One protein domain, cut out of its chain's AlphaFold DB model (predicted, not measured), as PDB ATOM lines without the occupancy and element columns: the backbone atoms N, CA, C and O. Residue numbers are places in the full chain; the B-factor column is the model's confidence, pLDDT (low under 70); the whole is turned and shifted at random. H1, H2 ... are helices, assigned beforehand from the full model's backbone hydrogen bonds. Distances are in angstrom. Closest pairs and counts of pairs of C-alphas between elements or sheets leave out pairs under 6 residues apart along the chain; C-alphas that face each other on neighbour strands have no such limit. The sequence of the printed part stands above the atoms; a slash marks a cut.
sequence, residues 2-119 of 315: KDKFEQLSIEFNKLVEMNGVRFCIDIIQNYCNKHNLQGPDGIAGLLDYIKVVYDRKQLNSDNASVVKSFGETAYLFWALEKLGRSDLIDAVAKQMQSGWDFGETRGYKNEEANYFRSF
ATOM      1  N   LYS A   2      20.359 -15.051 -32.725       58.44
ATOM      2  CA  LYS A   2      19.598 -14.495 -33.868       58.44
ATOM      3  C   LYS A   2      18.121 -14.938 -33.854       58.44
ATOM      4  O   LYS A   2      17.229 -14.112 -33.998       58.44
ATOM      5  N   ASP A   3      17.872 -16.190 -33.463       71.44
ATOM      6  CA  ASP A   3      16.535 -16.763 -33.260       71.44
ATOM      7  C   ASP A   3      15.644 -15.951 -32.302       71.44
ATOM      8  O   ASP A   3      14.432 -15.922 -32.478       71.44
ATOM      9  N   LYS A   4      16.209 -15.286 -31.281       82.69
ATOM     10  CA  LYS A   4      15.442 -14.486 -30.310       82.69
ATOM     11  C   LYS A   4      14.890 -13.216 -30.956       82.69
ATOM     12  O   LYS A   4      13.743 -12.865 -30.713       82.69
ATOM     13  N   PHE A   5      15.685 -12.536 -31.775       84.94
ATOM     14  CA  PHE A   5      15.269 -11.296 -32.433       84.94
ATOM     15  C   PHE A   5      14.411 -11.558 -33.668       84.94
ATOM     16  O   PHE A   5      13.438 -10.845 -33.905       84.94
ATOM     17  N   GLU A   6      14.665 -12.662 -34.372       85.56
ATOM     18  CA  GLU A   6      13.732 -13.180 -35.370       85.56
ATOM     19  C   GLU A   6      12.368 -13.501 -34.735       85.56
ATOM     20  O   GLU A   6      11.327 -13.093 -35.251       85.56
ATOM     21  N   GLN A   7      12.353 -14.145 -33.560       90.12
ATOM     22  CA  GLN A   7      11.123 -14.388 -32.801       90.12
ATOM     23  C   GLN A   7      10.431 -13.094 -32.357       90.12
ATOM     24  O   GLN A   7       9.208 -13.025 -32.462       90.12
ATOM     25  N   LEU A   8      11.175 -12.072 -31.911       92.44
ATOM     26  CA  LEU A   8      10.611 -10.759 -31.569       92.44
ATOM     27  C   LEU A   8       9.930 -10.112 -32.778       92.44
ATOM     28  O   LEU A   8       8.797  -9.652 -32.659       92.44
ATOM     29  N   SER A   9      10.571 -10.132 -33.948       89.88
ATOM     30  CA  SER A   9       9.987  -9.614 -35.190       89.88
ATOM     31  C   SER A   9       8.725 -10.385 -35.593       89.88
ATOM     32  O   SER A   9       7.689  -9.786 -35.887       89.88
ATOM     33  N   ILE A  10       8.756 -11.721 -35.534       93.19
ATOM     34  CA  ILE A  10       7.585 -12.568 -35.816       93.19
ATOM     35  C   ILE A  10       6.443 -12.280 -34.830       93.19
ATOM     36  O   ILE A  10       5.284 -12.192 -35.240       93.19
ATOM     37  N   GLU A  11       6.739 -12.160 -33.535       95.81
ATOM     38  CA  GLU A  11       5.746 -11.851 -32.502       95.81
ATOM     39  C   GLU A  11       5.138 -10.463 -32.725       95.81
ATOM     40  O   GLU A  11       3.913 -10.334 -32.738       95.81
ATOM     41  N   PHE A  12       5.966  -9.445 -32.966       95.44
ATOM     42  CA  PHE A  12       5.499  -8.088 -33.221       95.44
ATOM     43  C   PHE A  12       4.598  -8.022 -34.454       95.44
ATOM     44  O   PHE A  12       3.493  -7.486 -34.376       95.44
ATOM     45  N   ASN A  13       5.015  -8.632 -35.567       93.00
ATOM     46  CA  ASN A  13       4.221  -8.660 -36.794       93.00
ATOM     47  C   ASN A  13       2.863  -9.334 -36.574       93.00
ATOM     48  O   ASN A  13       1.848  -8.787 -36.993       93.00
ATOM     49  N   LYS A  14       2.803 -10.447 -35.829       95.75
ATOM     50  CA  LYS A  14       1.523 -11.076 -35.453       95.75
ATOM     51  C   LYS A  14       0.639 -10.140 -34.628       95.75
ATOM     52  O   LYS A  14      -0.567 -10.074 -34.854       95.75
ATOM     53  N   LEU A  15       1.212  -9.408 -33.673       96.06
ATOM     54  CA  LEU A  15       0.459  -8.455 -32.851       96.06
ATOM     55  C   LEU A  15      -0.071  -7.283 -33.684       96.06
ATOM     56  O   LEU A  15      -1.220  -6.878 -33.491       96.06
ATOM     57  N   VAL A  16       0.717  -6.784 -34.639       93.12
ATOM     58  CA  VAL A  16       0.295  -5.750 -35.592       93.12
ATOM     59  C   VAL A  16      -0.768  -6.279 -36.555       93.12
ATOM     60  O   VAL A  16      -1.741  -5.580 -36.807       93.12
ATOM     61  N   GLU A  17      -0.665  -7.510 -37.052       92.06
ATOM     62  CA  GLU A  17      -1.708  -8.127 -37.886       92.06
ATOM     63  C   GLU A  17      -3.041  -8.252 -37.134       92.06
ATOM     64  O   GLU A  17      -4.105  -7.981 -37.691       92.06
ATOM     65  N   MET A  18      -2.990  -8.624 -35.853       93.44
ATOM     66  CA  MET A  18      -4.179  -8.811 -35.019       93.44
ATOM     67  C   MET A  18      -4.854  -7.494 -34.617       93.44
ATOM     68  O   MET A  18      -6.081  -7.432 -34.544       93.44
ATOM     69  N   ASN A  19      -4.072  -6.453 -34.322       92.12
ATOM     70  CA  ASN A  19      -4.564  -5.221 -33.689       92.12
ATOM     71  C   ASN A  19      -4.443  -3.978 -34.594       92.12
ATOM     72  O   ASN A  19      -4.975  -2.912 -34.278       92.12
ATOM     73  N   GLY A  20      -3.751  -4.097 -35.724       88.12
ATOM     74  CA  GLY A  20      -3.428  -3.005 -36.633       88.12
ATOM     75  C   GLY A  20      -2.512  -1.947 -36.013       88.12
ATOM     76  O   GLY A  20      -1.856  -2.153 -34.992       88.12
ATOM     77  N   VAL A  21      -2.537  -0.752 -36.611       88.75
ATOM     78  CA  VAL A  21      -1.784   0.441 -36.168       88.75
ATOM     79  C   VAL A  21      -2.089   0.826 -34.713       88.75
ATOM     80  O   VAL A  21      -1.262   1.453 -34.052       88.75
ATOM     81  N   ARG A  22      -3.250   0.417 -34.179       92.69
ATOM     82  CA  ARG A  22      -3.639   0.683 -32.791       92.69
ATOM     83  C   ARG A  22      -2.618   0.144 -31.789       92.69
ATOM     84  O   ARG A  22      -2.321   0.833 -30.822       92.69
ATOM     85  N   PHE A  23      -2.043  -1.028 -32.052       95.62
ATOM     86  CA  PHE A  23      -1.015  -1.604 -31.187       95.62
ATOM     87  C   PHE A  23       0.235  -0.719 -31.106       95.62
ATOM     88  O   PHE A  23       0.718  -0.437 -30.012       95.62
ATOM     89  N   CYS A  24       0.698  -0.196 -32.245       96.38
ATOM     90  CA  CYS A  24       1.816   0.747 -32.291       96.38
ATOM     91  C   CYS A  24       1.490   2.054 -31.549       96.38
ATOM     92  O   CYS A  24       2.328   2.569 -30.812       96.38
ATOM     93  N   ILE A  25       0.259   2.566 -31.702       96.50
ATOM     94  CA  ILE A  25      -0.221   3.746 -30.965       96.50
ATOM     95  C   ILE A  25      -0.138   3.500 -29.459       96.50
ATOM     96  O   ILE A  25       0.350   4.364 -28.738       96.50
ATOM     97  N   ASP A  26      -0.594   2.341 -28.984       97.44
ATOM     98  CA  ASP A  26      -0.616   2.030 -27.555       97.44
ATOM     99  C   ASP A  26       0.810   1.911 -26.973       97.44
ATOM    100  O   ASP A  26       1.053   2.422 -25.880       97.44
ATOM    101  N   ILE A  27       1.773   1.333 -27.709       97.50
ATOM    102  CA  ILE A  27       3.193   1.280 -27.299       97.50
ATOM    103  C   ILE A  27       3.756   2.691 -27.096       97.50
ATOM    104  O   ILE A  27       4.220   3.031 -26.007       97.50
ATOM    105  N   ILE A  28       3.674   3.536 -28.127       96.19
ATOM    106  CA  ILE A  28       4.243   4.887 -28.070       96.19
ATOM    107  C   ILE A  28       3.492   5.760 -27.057       96.19
ATOM    108  O   ILE A  28       4.105   6.536 -26.329       96.19
ATOM    109  N   GLN A  29       2.172   5.606 -26.942       97.25
ATOM    110  CA  GLN A  29       1.381   6.309 -25.935       97.25
ATOM    111  C   GLN A  29       1.806   5.937 -24.511       97.25
ATOM    112  O   GLN A  29       1.899   6.826 -23.664       97.25
ATOM    113  N   ASN A  30       2.058   4.654 -24.235       96.69
ATOM    114  CA  ASN A  30       2.527   4.205 -22.925       96.69
ATOM    115  C   ASN A  30       3.887   4.815 -22.587       96.69
ATOM    116  O   ASN A  30       4.061   5.321 -21.479       96.69
ATOM    117  N   TYR A  31       4.803   4.850 -23.555       95.25
ATOM    118  CA  TYR A  31       6.089   5.520 -23.408       95.25
ATOM    119  C   TYR A  31       5.934   7.025 -23.125       95.25
ATOM    120  O   TYR A  31       6.431   7.522 -22.112       95.25
ATOM    121  N   CYS A  32       5.168   7.752 -23.946       94.94
ATOM    122  CA  CYS A  32       4.918   9.180 -23.728       94.94
ATOM    123  C   CYS A  32       4.293   9.447 -22.351       94.94
ATOM    124  O   CYS A  32       4.687  10.388 -21.668       94.94
ATOM    125  N   ASN A  33       3.364   8.596 -21.903       96.12
ATOM    126  CA  ASN A  33       2.753   8.708 -20.579       96.12
ATOM    127  C   ASN A  33       3.763   8.458 -19.451       96.12
ATOM    128  O   ASN A  33       3.801   9.227 -18.491       96.12
ATOM    129  N   LYS A  34       4.585   7.408 -19.570       95.19
ATOM    130  CA  LYS A  34       5.617   7.040 -18.589       95.19
ATOM    131  C   LYS A  34       6.601   8.188 -18.348       95.19
ATOM    132  O   LYS A  34       6.953   8.451 -17.201       95.19
ATOM    133  N   HIS A  35       6.999   8.891 -19.409       93.56
ATOM    134  CA  HIS A  35       7.986   9.975 -19.350       93.56
ATOM    135  C   HIS A  35       7.376  11.384 -19.345       93.56
ATOM    136  O   HIS A  35       8.113  12.369 -19.350       93.56
ATOM    137  N   ASN A  36       6.045  11.494 -19.303       93.81
ATOM    138  CA  ASN A  36       5.310  12.760 -19.374       93.81
ATOM    139  C   ASN A  36       5.696  13.625 -20.599       93.81
ATOM    140  O   ASN A  36       5.851  14.843 -20.494       93.81
ATOM    141  N   LEU A  37       5.861  12.989 -21.763       90.81
ATOM    142  CA  LEU A  37       6.212  13.655 -23.019       90.81
ATOM    143  C   LEU A  37       4.961  14.245 -23.669       90.81
ATOM    144  O   LEU A  37       3.967  13.549 -23.879       90.81
ATOM    145  N   GLN A  38       5.017  15.535 -23.991       88.81
ATOM    146  CA  GLN A  38       3.918  16.287 -24.599       88.81
ATOM    147  C   GLN A  38       4.466  17.349 -25.556       88.81
ATOM    148  O   GLN A  38       5.577  17.843 -25.361       88.81
ATOM    149  N   GLY A  39       3.666  17.760 -26.537       83.88
ATOM    150  CA  GLY A  39       4.004  18.860 -27.441       83.88
ATOM    151  C   GLY A  39       3.703  18.543 -28.904       83.88
ATOM    152  O   GLY A  39       3.346  17.412 -29.223       83.88
ATOM    153  N   PRO A  40       3.819  19.549 -29.790       80.12
ATOM    154  CA  PRO A  40       3.556  19.387 -31.222       80.12
ATOM    155  C   PRO A  40       4.702  18.699 -31.979       80.12
ATOM    156  O   PRO A  40       4.510  18.305 -33.126       80.12
ATOM    157  N   ASP A  41       5.862  18.566 -31.338       80.12
ATOM    158  CA  ASP A  41       7.103  18.068 -31.923       80.12
ATOM    159  C   ASP A  41       7.474  16.689 -31.347       80.12
ATOM    160  O   ASP A  41       6.838  16.173 -30.417       80.12
ATOM    161  N   GLY A  42       8.523  16.090 -31.908       82.25
ATOM    162  CA  GLY A  42       9.109  14.835 -31.457       82.25
ATOM    163  C   GLY A  42       8.142  13.656 -31.524       82.25
ATOM    164  O   GLY A  42       7.168  13.642 -32.284       82.25
ATOM    165  N   ILE A  43       8.396  12.655 -30.681       88.81
ATOM    166  CA  ILE A  43       7.588  11.431 -30.642       88.81
ATOM    167  C   ILE A  43       6.133  11.690 -30.208       88.81
ATOM    168  O   ILE A  43       5.218  11.001 -30.658       88.81
ATOM    169  N   ALA A  44       5.898  12.707 -29.368       89.38
ATOM    170  CA  ALA A  44       4.558  13.083 -28.919       89.38
ATOM    171  C   ALA A  44       3.731  13.705 -30.057       89.38
ATOM    172  O   ALA A  44       2.590  13.296 -30.280       89.38
ATOM    173  N   GLY A  45       4.327  14.621 -30.825       86.88
ATOM    174  CA  GLY A  45       3.701  15.198 -32.013       86.88
ATOM    175  C   GLY A  45       3.409  14.152 -33.091       86.88
ATOM    176  O   GLY A  45       2.303  14.113 -33.636       86.88
ATOM    177  N   LEU A  46       4.364  13.247 -33.344       87.56
ATOM    178  CA  LEU A  46       4.183  12.136 -34.282       87.56
ATOM    179  C   LEU A  46       3.033  11.214 -33.855       87.56
ATOM    180  O   LEU A  46       2.183  10.862 -34.673       87.56
ATOM    181  N   LEU A  47       2.969  10.852 -32.570       92.44
ATOM    182  CA  LEU A  47       1.878  10.052 -32.011       92.44
ATOM    183  C   LEU A  47       0.513  10.704 -32.265       92.44
ATOM    184  O   LEU A  47      -0.425  10.028 -32.698       92.44
ATOM    185  N   ASP A  48       0.385  12.005 -32.010       90.44
ATOM    186  CA  ASP A  48      -0.875  12.721 -32.208       90.44
ATOM    187  C   ASP A  48      -1.262  12.809 -33.688       90.44
ATOM    188  O   ASP A  48      -2.428  12.591 -34.037       90.44
ATOM    189  N   TYR A  49      -0.292  13.027 -34.577       87.81
ATOM    190  CA  TYR A  49      -0.513  12.960 -36.019       87.81
ATOM    191  C   TYR A  49      -1.016  11.575 -36.459       87.81
ATOM    192  O   TYR A  49      -2.024  11.473 -37.165       87.81
ATOM    193  N   ILE A  50      -0.377  10.495 -35.999       90.56
ATOM    194  CA  ILE A  50      -0.758   9.123 -36.358       90.56
ATOM    195  C   ILE A  50      -2.150   8.762 -35.837       90.56
ATOM    196  O   ILE A  50      -2.923   8.141 -36.569       90.56
ATOM    197  N   LYS A  51      -2.523   9.190 -34.624       91.06
ATOM    198  CA  LYS A  51      -3.901   9.033 -34.128       91.06
ATOM    199  C   LYS A  51      -4.906   9.692 -35.065       91.06
ATOM    200  O   LYS A  51      -5.902   9.069 -35.412       91.06
ATOM    201  N   VAL A  52      -4.631  10.911 -35.536       88.44
ATOM    202  CA  VAL A  52      -5.512  11.609 -36.486       88.44
ATOM    203  C   VAL A  52      -5.630  10.840 -37.803       88.44
ATOM    204  O   VAL A  52      -6.745  10.663 -38.299       88.44
ATOM    205  N   VAL A  53      -4.513  10.360 -38.362       85.50
ATOM    206  CA  VAL A  53      -4.505   9.544 -39.589       85.50
ATOM    207  C   VAL A  53      -5.332   8.268 -39.403       85.50
ATOM    208  O   VAL A  53      -6.155   7.935 -40.262       85.50
ATOM    209  N   TYR A  54      -5.153   7.582 -38.272       86.44
ATOM    210  CA  TYR A  54      -5.863   6.354 -37.920       86.44
ATOM    211  C   TYR A  54      -7.369   6.590 -37.725       86.44
ATOM    212  O   TYR A  54      -8.184   5.957 -38.402       86.44
ATOM    213  N   ASP A  55      -7.750   7.548 -36.877       87.38
ATOM    214  CA  ASP A  55      -9.144   7.851 -36.533       87.38
ATOM    215  C   ASP A  55      -9.941   8.339 -37.750       87.38
ATOM    216  O   ASP A  55     -11.116   8.002 -37.924       87.38
ATOM    217  N   ARG A  56      -9.297   9.103 -38.643       85.50
ATOM    218  CA  ARG A  56      -9.910   9.582 -39.892       85.50
ATOM    219  C   ARG A  56      -9.883   8.553 -41.022       85.50
ATOM    220  O   ARG A  56     -10.368   8.859 -42.111       85.50
ATOM    221  N   LYS A  57      -9.334   7.353 -40.792       78.62
ATOM    222  CA  LYS A  57      -9.136   6.302 -41.808       78.62
ATOM    223  C   LYS A  57      -8.384   6.808 -43.049       78.62
ATOM    224  O   LYS A  57      -8.651   6.370 -44.165       78.62
ATOM    225  N   GLN A  58      -7.435   7.724 -42.858       76.94
ATOM    226  CA  GLN A  58      -6.622   8.332 -43.921       76.94
ATOM    227  C   GLN A  58      -5.323   7.553 -44.172       76.94
ATOM    228  O   GLN A  58      -4.273   8.137 -44.438       76.94
ATOM    229  N   LEU A  59      -5.397   6.221 -44.101       70.88
ATOM    230  CA  LEU A  59      -4.310   5.318 -44.479       70.88
ATOM    231  C   LEU A  59      -4.237   5.234 -46.012       70.88
ATOM    232  O   LEU A  59      -4.635   4.244 -46.620       70.88
ATOM    233  N   ASN A  60      -3.812   6.329 -46.635       74.50
ATOM    234  CA  ASN A  60      -3.593   6.443 -48.071       74.50
ATOM    235  C   ASN A  60      -2.085   6.467 -48.386       74.50
ATOM    236  O   ASN A  60      -1.247   6.432 -47.484       74.50
ATOM    237  N   SER A  61      -1.743   6.532 -49.673       71.94
ATOM    238  CA  SER A  61      -0.353   6.617 -50.143       71.94
ATOM    239  C   SER A  61       0.424   7.788 -49.542       71.94
ATOM    240  O   SER A  61       1.627   7.665 -49.342       71.94
ATOM    241  N   ASP A  62      -0.256   8.894 -49.238       67.81
ATOM    242  CA  ASP A  62       0.382  10.137 -48.796       67.81
ATOM    243  C   ASP A  62       0.944  10.012 -47.374       67.81
ATOM    244  O   ASP A  62       1.977  10.600 -47.066       67.81
ATOM    245  N   ASN A  63       0.299   9.201 -46.527       71.94
ATOM    246  CA  ASN A  63       0.691   9.009 -45.127       71.94
ATOM    247  C   ASN A  63       1.364   7.650 -44.870       71.94
ATOM    248  O   ASN A  63       1.823   7.389 -43.757       71.94
ATOM    249  N   ALA A  64       1.419   6.765 -45.871       75.56
ATOM    250  CA  ALA A  64       1.891   5.390 -45.711       75.56
ATOM    251  C   ALA A  64       3.338   5.301 -45.196       75.56
ATOM    252  O   ALA A  64       3.624   4.476 -44.329       75.56
ATOM    253  N   SER A  65       4.239   6.159 -45.684       71.88
ATOM    254  CA  SER A  65       5.645   6.189 -45.249       71.88
ATOM    255  C   SER A  65       5.786   6.603 -43.784       71.88
ATOM    256  O   SER A  65       6.510   5.958 -43.029       71.88
ATOM    257  N   VAL A  66       5.040   7.625 -43.359       76.50
ATOM    258  CA  VAL A  66       5.046   8.113 -41.972       76.50
ATOM    259  C   VAL A  66       4.462   7.063 -41.025       76.50
ATOM    260  O   VAL A  66       5.031   6.806 -39.969       76.50
ATOM    261  N   VAL A  67       3.375   6.390 -41.418       82.69
ATOM    262  CA  VAL A  67       2.775   5.299 -40.630       82.69
ATOM    263  C   VAL A  67       3.721   4.104 -40.515       82.69
ATOM    264  O   VAL A  67       3.850   3.539 -39.429       82.69
ATOM    265  N   LYS A  68       4.399   3.725 -41.606       82.06
ATOM    266  CA  LYS A  68       5.407   2.658 -41.585       82.06
ATOM    267  C   LYS A  68       6.524   2.998 -40.602       82.06
ATOM    268  O   LYS A  68       6.823   2.196 -39.725       82.06
ATOM    269  N   SER A  69       7.066   4.205 -40.712       80.38
ATOM    270  CA  SER A  69       8.153   4.665 -39.860       80.38
ATOM    271  C   SER A  69       7.751   4.747 -38.381       80.38
ATOM    272  O   SER A  69       8.502   4.332 -37.510       80.38
ATOM    273  N   PHE A  70       6.520   5.169 -38.080       87.62
ATOM    274  CA  PHE A  70       5.981   5.096 -36.718       87.62
ATOM    275  C   PHE A  70       5.890   3.654 -36.189       87.62
ATOM    276  O   PHE A  70       6.138   3.398 -35.013       87.62
ATOM    277  N   GLY A  71       5.536   2.700 -37.056       90.75
ATOM    278  CA  GLY A  71       5.555   1.276 -36.730       90.75
ATOM    279  C   GLY A  71       6.959   0.752 -36.418       90.75
ATOM    280  O   GLY A  71       7.107  -0.039 -35.490       90.75
ATOM    281  N   GLU A  72       7.980   1.220 -37.139       88.06
ATOM    282  CA  GLU A  72       9.392   0.894 -36.887       88.06
ATOM    283  C   GLU A  72       9.849   1.435 -35.523       88.06
ATOM    284  O   GLU A  72      10.389   0.674 -34.718       88.06
ATOM    285  N   THR A  73       9.525   2.690 -35.194       91.19
ATOM    286  CA  THR A  73       9.792   3.249 -33.859       91.19
ATOM    287  C   THR A  73       9.082   2.452 -32.757       91.19
ATOM    288  O   THR A  73       9.672   2.130 -31.724       91.19
ATOM    289  N   ALA A  74       7.814   2.082 -32.972       95.19
ATOM    290  CA  ALA A  74       7.054   1.285 -32.010       95.19
ATOM    291  C   ALA A  74       7.652  -0.116 -31.812       95.19
ATOM    292  O   ALA A  74       7.687  -0.605 -30.682       95.19
ATOM    293  N   TYR A  75       8.153  -0.744 -32.881       94.62
ATOM    294  CA  TYR A  75       8.880  -2.007 -32.786       94.62
ATOM    295  C   TYR A  75      10.137  -1.867 -31.932       94.62
ATOM    296  O   TYR A  75      10.323  -2.672 -31.023       94.62
ATOM    297  N   LEU A  76      10.958  -0.835 -32.171       94.12
ATOM    298  CA  LEU A  76      12.176  -0.586 -31.393       94.12
ATOM    299  C   LEU A  76      11.866  -0.494 -29.896       94.12
ATOM    300  O   LEU A  76      12.494  -1.181 -29.090       94.12
ATOM    301  N   PHE A  77      10.854   0.296 -29.524       95.50
ATOM    302  CA  PHE A  77      10.501   0.489 -28.117       95.50
ATOM    303  C   PHE A  77       9.981  -0.804 -27.492       95.50
ATOM    304  O   PHE A  77      10.444  -1.226 -26.432       95.50
ATOM    305  N   TRP A  78       9.061  -1.479 -28.181       96.94
ATOM    306  CA  TRP A  78       8.499  -2.744 -27.720       96.94
ATOM    307  C   TRP A  78       9.565  -3.835 -27.569       96.94
ATOM    308  O   TRP A  78       9.563  -4.564 -26.575       96.94
ATOM    309  N   ALA A  79      10.487  -3.948 -28.527       95.75
ATOM    310  CA  ALA A  79      11.544  -4.951 -28.513       95.75
ATOM    311  C   ALA A  79      12.508  -4.714 -27.345       95.75
ATOM    312  O   ALA A  79      12.791  -5.643 -26.588       95.75
ATOM    313  N   LEU A  80      12.959  -3.474 -27.143       95.44
ATOM    314  CA  LEU A  80      13.843  -3.116 -26.033       95.44
ATOM    315  C   LEU A  80      13.178  -3.353 -24.668       95.44
ATOM    316  O   LEU A  80      13.795  -3.949 -23.785       95.44
ATOM    317  N   GLU A  81      11.900  -3.004 -24.501       94.88
ATOM    318  CA  GLU A  81      11.150  -3.335 -23.281       94.88
ATOM    319  C   GLU A  81      11.042  -4.852 -23.059       94.88
ATOM    320  O   GLU A  81      11.306  -5.341 -21.957       94.88
ATOM    321  N   LYS A  82      10.722  -5.625 -24.105       95.12
ATOM    322  CA  LYS A  82      10.649  -7.098 -24.052       95.12
ATOM    323  C   LYS A  82      11.981  -7.753 -23.701       95.12
ATOM    324  O   LYS A  82      12.001  -8.815 -23.078       95.12
ATOM    325  N   LEU A  83      13.087  -7.129 -24.089       93.56
ATOM    326  CA  LEU A  83      14.440  -7.563 -23.754       93.56
ATOM    327  C   LEU A  83      14.858  -7.181 -22.327       93.56
ATOM    328  O   LEU A  83      15.932  -7.598 -21.896       93.56
ATOM    329  N   GLY A  84      14.032  -6.429 -21.591       93.81
ATOM    330  CA  GLY A  84      14.387  -5.884 -20.279       93.81
ATOM    331  C   GLY A  84      15.406  -4.747 -20.367       93.81
ATOM    332  O   GLY A  84      16.112  -4.494 -19.398       93.81
ATOM    333  N   ARG A  85      15.494  -4.092 -21.532       94.56
ATOM    334  CA  ARG A  85      16.437  -3.018 -21.861       94.56
ATOM    335  C   ARG A  85      15.749  -1.665 -22.031       94.56
ATOM    336  O   ARG A  85      16.110  -0.862 -22.890       94.56
ATOM    337  N   SER A  86      14.730  -1.407 -21.208       93.44
ATOM    338  CA  SER A  86      14.046  -0.110 -21.195       93.44
ATOM    339  C   SER A  86      14.972   1.032 -20.771       93.44
ATOM    340  O   SER A  86      14.697   2.173 -21.111       93.44
ATOM    341  N   ASP A  87      16.071   0.730 -20.071       93.31
ATOM    342  CA  ASP A  87      17.109   1.696 -19.698       93.31
ATOM    343  C   ASP A  87      17.652   2.475 -20.903       93.31
ATOM    344  O   ASP A  87      17.894   3.672 -20.780       93.31
ATOM    345  N   LEU A  88      17.766   1.831 -22.072       93.81
ATOM    346  CA  LEU A  88      18.251   2.480 -23.293       93.81
ATOM    347  C   LEU A  88      17.270   3.536 -23.813       93.81
ATOM    348  O   LEU A  88      17.670   4.644 -24.152       93.81
ATOM    349  N   ILE A  89      15.972   3.220 -23.840       91.44
ATOM    350  CA  ILE A  89      14.948   4.172 -24.293       91.44
ATOM    351  C   ILE A  89      14.773   5.295 -23.260       91.44
ATOM    352  O   ILE A  89      14.615   6.463 -23.610       91.44
ATOM    353  N   ASP A  90      14.826   4.947 -21.974       91.31
ATOM    354  CA  ASP A  90      14.635   5.891 -20.875       91.31
ATOM    355  C   ASP A  90      15.728   6.980 -20.865       91.31
ATOM    356  O   ASP A  90      15.432   8.132 -20.533       91.31
ATOM    357  N   ALA A  91      16.958   6.642 -21.274       88.75
ATOM    358  CA  ALA A  91      18.097   7.562 -21.347       88.75
ATOM    359  C   ALA A  91      17.895   8.712 -22.354       88.75
ATOM    360  O   ALA A  91      18.335   9.839 -22.112       88.75
ATOM    361  N   VAL A  92      17.168   8.462 -23.447       86.31
ATOM    362  CA  VAL A  92      16.946   9.436 -24.534       86.31
ATOM    363  C   VAL A  92      15.586  10.139 -24.453       86.31
ATOM    364  O   VAL A  92      15.219  10.931 -25.327       86.31
ATOM    365  N   ALA A  93      14.803   9.880 -23.402       87.12
ATOM    366  CA  ALA A  93      13.395  10.259 -23.363       87.12
ATOM    367  C   ALA A  93      13.120  11.760 -23.443       87.12
ATOM    368  O   ALA A  93      12.190  12.182 -24.133       87.12
ATOM    369  N   LYS A  94      13.935  12.584 -22.780       81.00
ATOM    370  CA  LYS A  94      13.762  14.045 -22.829       81.00
ATOM    371  C   LYS A  94      14.087  14.594 -24.212       81.00
ATOM    372  O   LYS A  94      13.419  15.503 -24.693       81.00
ATOM    373  N   GLN A  95      15.100  14.034 -24.855       80.12
ATOM    374  CA  GLN A  95      15.594  14.474 -26.147       80.12
ATOM    375  C   GLN A  95      14.614  14.091 -27.268       80.12
ATOM    376  O   GLN A  95      14.415  14.874 -28.196       80.12
ATOM    377  N   MET A  96      13.901  12.969 -27.110       83.50
ATOM    378  CA  MET A  96      12.797  12.533 -27.981       83.50
ATOM    379  C   MET A  96      11.576  13.479 -27.982       83.50
ATOM    380  O   MET A  96      10.720  13.366 -28.863       83.50
ATOM    381  N   GLN A  97      11.460  14.404 -27.017       79.44
ATOM    382  CA  GLN A  97      10.370  15.392 -26.957       79.44
ATOM    383  C   GLN A  97      10.562  16.556 -27.943       79.44
ATOM    384  O   GLN A  97       9.608  17.261 -28.265       79.44
ATOM    385  N   SER A  98      11.792  16.779 -28.406       68.31
ATOM    386  CA  SER A  98      12.155  17.906 -29.265       68.31
ATOM    387  C   SER A  98      12.670  17.438 -30.623       68.31
ATOM    388  O   SER A  98      13.328  16.408 -30.728       68.31
ATOM    389  N   GLY A  99      12.404  18.227 -31.664       59.78
ATOM    390  CA  GLY A  99      12.784  17.915 -33.043       59.78
ATOM    391  C   GLY A  99      11.563  17.650 -33.917       59.78
ATOM    392  O   GLY A  99      10.588  17.049 -33.483       59.78
ATOM    393  N   TRP A 100      11.588  18.148 -35.148       50.53
ATOM    394  CA  TRP A 100      10.439  18.085 -36.048       50.53
ATOM    395  C   TRP A 100      10.463  16.772 -36.834       50.53
ATOM    396  O   TRP A 100      11.464  16.475 -37.485       50.53
ATOM    397  N   ASP A 101       9.361  16.021 -36.821       50.38
ATOM    398  CA  ASP A 101       9.201  14.798 -37.612       50.38
ATOM    399  C   ASP A 101       7.995  14.889 -38.545       50.38
ATOM    400  O   ASP A 101       6.858  14.670 -38.139       50.38
ATOM    401  N   PHE A 102       8.246  15.198 -39.817       45.94
ATOM    402  CA  PHE A 102       7.228  15.106 -40.864       45.94
ATOM    403  C   PHE A 102       7.820  14.571 -42.171       45.94
ATOM    404  O   PHE A 102       7.663  15.171 -43.224       45.94
ATOM    405  N   GLY A 103       8.504  13.425 -42.119       38.59
ATOM    406  CA  GLY A 103       8.946  12.713 -43.323       38.59
ATOM    407  C   GLY A 103       9.873  13.528 -44.239       38.59
ATOM    408  O   GLY A 103      10.405  14.577 -43.878       38.59
ATOM    409  N   GLU A 104      10.088  13.050 -45.462       41.12
ATOM    410  CA  GLU A 104      10.921  13.691 -46.493       41.12
ATOM    411  C   GLU A 104      10.345  15.023 -47.042       41.12
ATOM    412  O   GLU A 104      10.426  15.332 -48.235       41.12
ATOM    413  N   THR A 105       9.742  15.871 -46.208       35.78
ATOM    414  CA  THR A 105       9.192  17.161 -46.630       35.78
ATOM    415  C   THR A 105      10.311  18.172 -46.858       35.78
ATOM    416  O   THR A 105      10.704  18.883 -45.943       35.78
ATOM    417  N   ARG A 106      10.853  18.190 -48.086       33.34
ATOM    418  CA  ARG A 106      11.170  19.318 -49.009       33.34
ATOM    419  C   ARG A 106      11.595  20.718 -48.488       33.34
ATOM    420  O   ARG A 106      11.782  21.613 -49.311       33.34
ATOM    421  N   GLY A 107      11.795  20.943 -47.193       36.44
ATOM    422  CA  GLY A 107      12.056  22.246 -46.571       36.44
ATOM    423  C   GLY A 107      13.457  22.413 -45.976       36.44
ATOM    424  O   GLY A 107      13.756  23.468 -45.430       36.44
ATOM    425  N   TYR A 108      14.345  21.424 -46.093       43.91
ATOM    426  CA  TYR A 108      15.684  21.464 -45.488       43.91
ATOM    427  C   TYR A 108      16.712  22.183 -46.361       43.91
ATOM    428  O   TYR A 108      17.731  21.601 -46.730       43.91
ATOM    429  N   LYS A 109      16.457  23.442 -46.732       37.91
ATOM    430  CA  LYS A 109      17.488  24.208 -47.440       37.91
ATOM    431  C   LYS A 109      18.541  24.824 -46.529       37.91
ATOM    432  O   LYS A 109      19.608  25.065 -47.067       37.91
ATOM    433  N   ASN A 110      18.316  25.024 -45.221       40.38
ATOM    434  CA  ASN A 110      19.297  25.768 -44.413       40.38
ATOM    435  C   ASN A 110      19.480  25.422 -42.917       40.38
ATOM    436  O   ASN A 110      20.423  25.971 -42.359       40.38
ATOM    437  N   GLU A 111      18.701  24.563 -42.240       40.44
ATOM    438  CA  GLU A 111      18.858  24.386 -40.771       40.44
ATOM    439  C   GLU A 111      18.740  22.937 -40.253       40.44
ATOM    440  O   GLU A 111      18.447  22.006 -41.005       40.44
ATOM    441  N   GLU A 112      19.115  22.802 -38.978       42.12
ATOM    442  CA  GLU A 112      19.766  21.698 -38.261       42.12
ATOM    443  C   GLU A 112      18.911  20.427 -38.045       42.12
ATOM    444  O   GLU A 112      17.735  20.363 -38.382       42.12
ATOM    445  N   ALA A 113      19.570  19.370 -37.565       43.34
ATOM    446  CA  ALA A 113      19.161  17.963 -37.578       43.34
ATOM    447  C   ALA A 113      17.734  17.642 -37.077       43.34
ATOM    448  O   ALA A 113      17.198  18.277 -36.173       43.34
ATOM    449  N   ASN A 114      17.156  16.558 -37.611       53.25
ATOM    450  CA  ASN A 114      15.986  15.907 -37.023       53.25
ATOM    451  C   ASN A 114      16.439  15.119 -35.777       53.25
ATOM    452  O   ASN A 114      16.936  13.996 -35.885       53.25
ATOM    453  N   TYR A 115      16.333  15.748 -34.602       58.16
ATOM    454  CA  TYR A 115      16.810  15.185 -33.334       58.16
ATOM    455  C   TYR A 115      16.122  13.857 -32.989       58.16
ATOM    456  O   TYR A 115      16.815  12.895 -32.681       58.16
ATOM    457  N   PHE A 116      14.796  13.754 -33.145       71.00
ATOM    458  CA  PHE A 116      14.043  12.515 -32.902       71.00
ATOM    459  C   PHE A 116      14.572  11.331 -33.727       71.00
ATOM    460  O   PHE A 116      14.895  10.285 -33.167       71.00
ATOM    461  N   ARG A 117      14.739  11.509 -35.044       72.50
ATOM    462  CA  ARG A 117      15.249  10.439 -35.922       72.50
ATOM    463  C   ARG A 117      16.692  10.058 -35.614       72.50
ATOM    464  O   ARG A 117      17.064   8.905 -35.786       72.50
ATOM    465  N   SER A 118      17.484  11.002 -35.109       75.88
ATOM    466  CA  SER A 118      18.850  10.710 -34.669       75.88
ATOM    467  C   SER A 118      18.862   9.734 -33.486       75.88
ATOM    468  O   SER A 118      19.643   8.790 -33.503       75.88
ATOM    469  N   PHE A 119      17.961   9.903 -32.510       84.38
ATOM    470  CA  PHE A 119      17.856   8.983 -31.371       84.38
ATOM    471  C   PHE A 119      17.159   7.664 -31.725       84.38
ATOM    472  O   PHE A 119      17.476   6.626 -31.157       84.38
TER     473      PHE A 119
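AT A GLANCE: This is residues 2 to 119 of the 315 residues of an uncharacterized protein of Clostridium beijerinckii (UniProt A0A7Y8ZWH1). Look first at H4, the longest helix: it crosses a helical hairpin of H2 and H3, with H1 to one side, short H5 and H6 at the margins, and residues 105 to 111 sticking out. The 118 printed residues, all helix in class, have six named helices, H1 to H6 in order, and no named strand. The whole is compact, with a radius of gyration of the C-alphas of 14.5 A and spans of 44 by 34 by 27 A.

HOW THE PARTS SIT: With residues 70 to 78 alone, H4, residues 64 to 82, touches H2, residues 21 to 35, at a steep tilt of 57 degrees; the closest C-alphas, of Cys 24 and Ala 74, are 5.3 A apart. H3, residues 42 to 55, touches H2, closest at the C-alphas of Cys 32 and Ala 44, 6.5 A. H1, residues 2 to 19, is close to H4 but not clearly touching. Every O i to N i+4 pair is within hydrogen-bond range in the six helices.

IN THESE COORDINATES: Find C-alpha 2 at (19.598, -14.495, -33.868), where H1 begins, 25.9 A long; H4 spans 26.5 A. H5 is residues 86 to 91; H6, residues 115 to 119, ends at (17.856, 8.983, -31.371).

THE WHOLE: The printed part has no cut. The H5 to H6 link is long; pLDDT is under 70 at residues 2, 62 and 98 to 115.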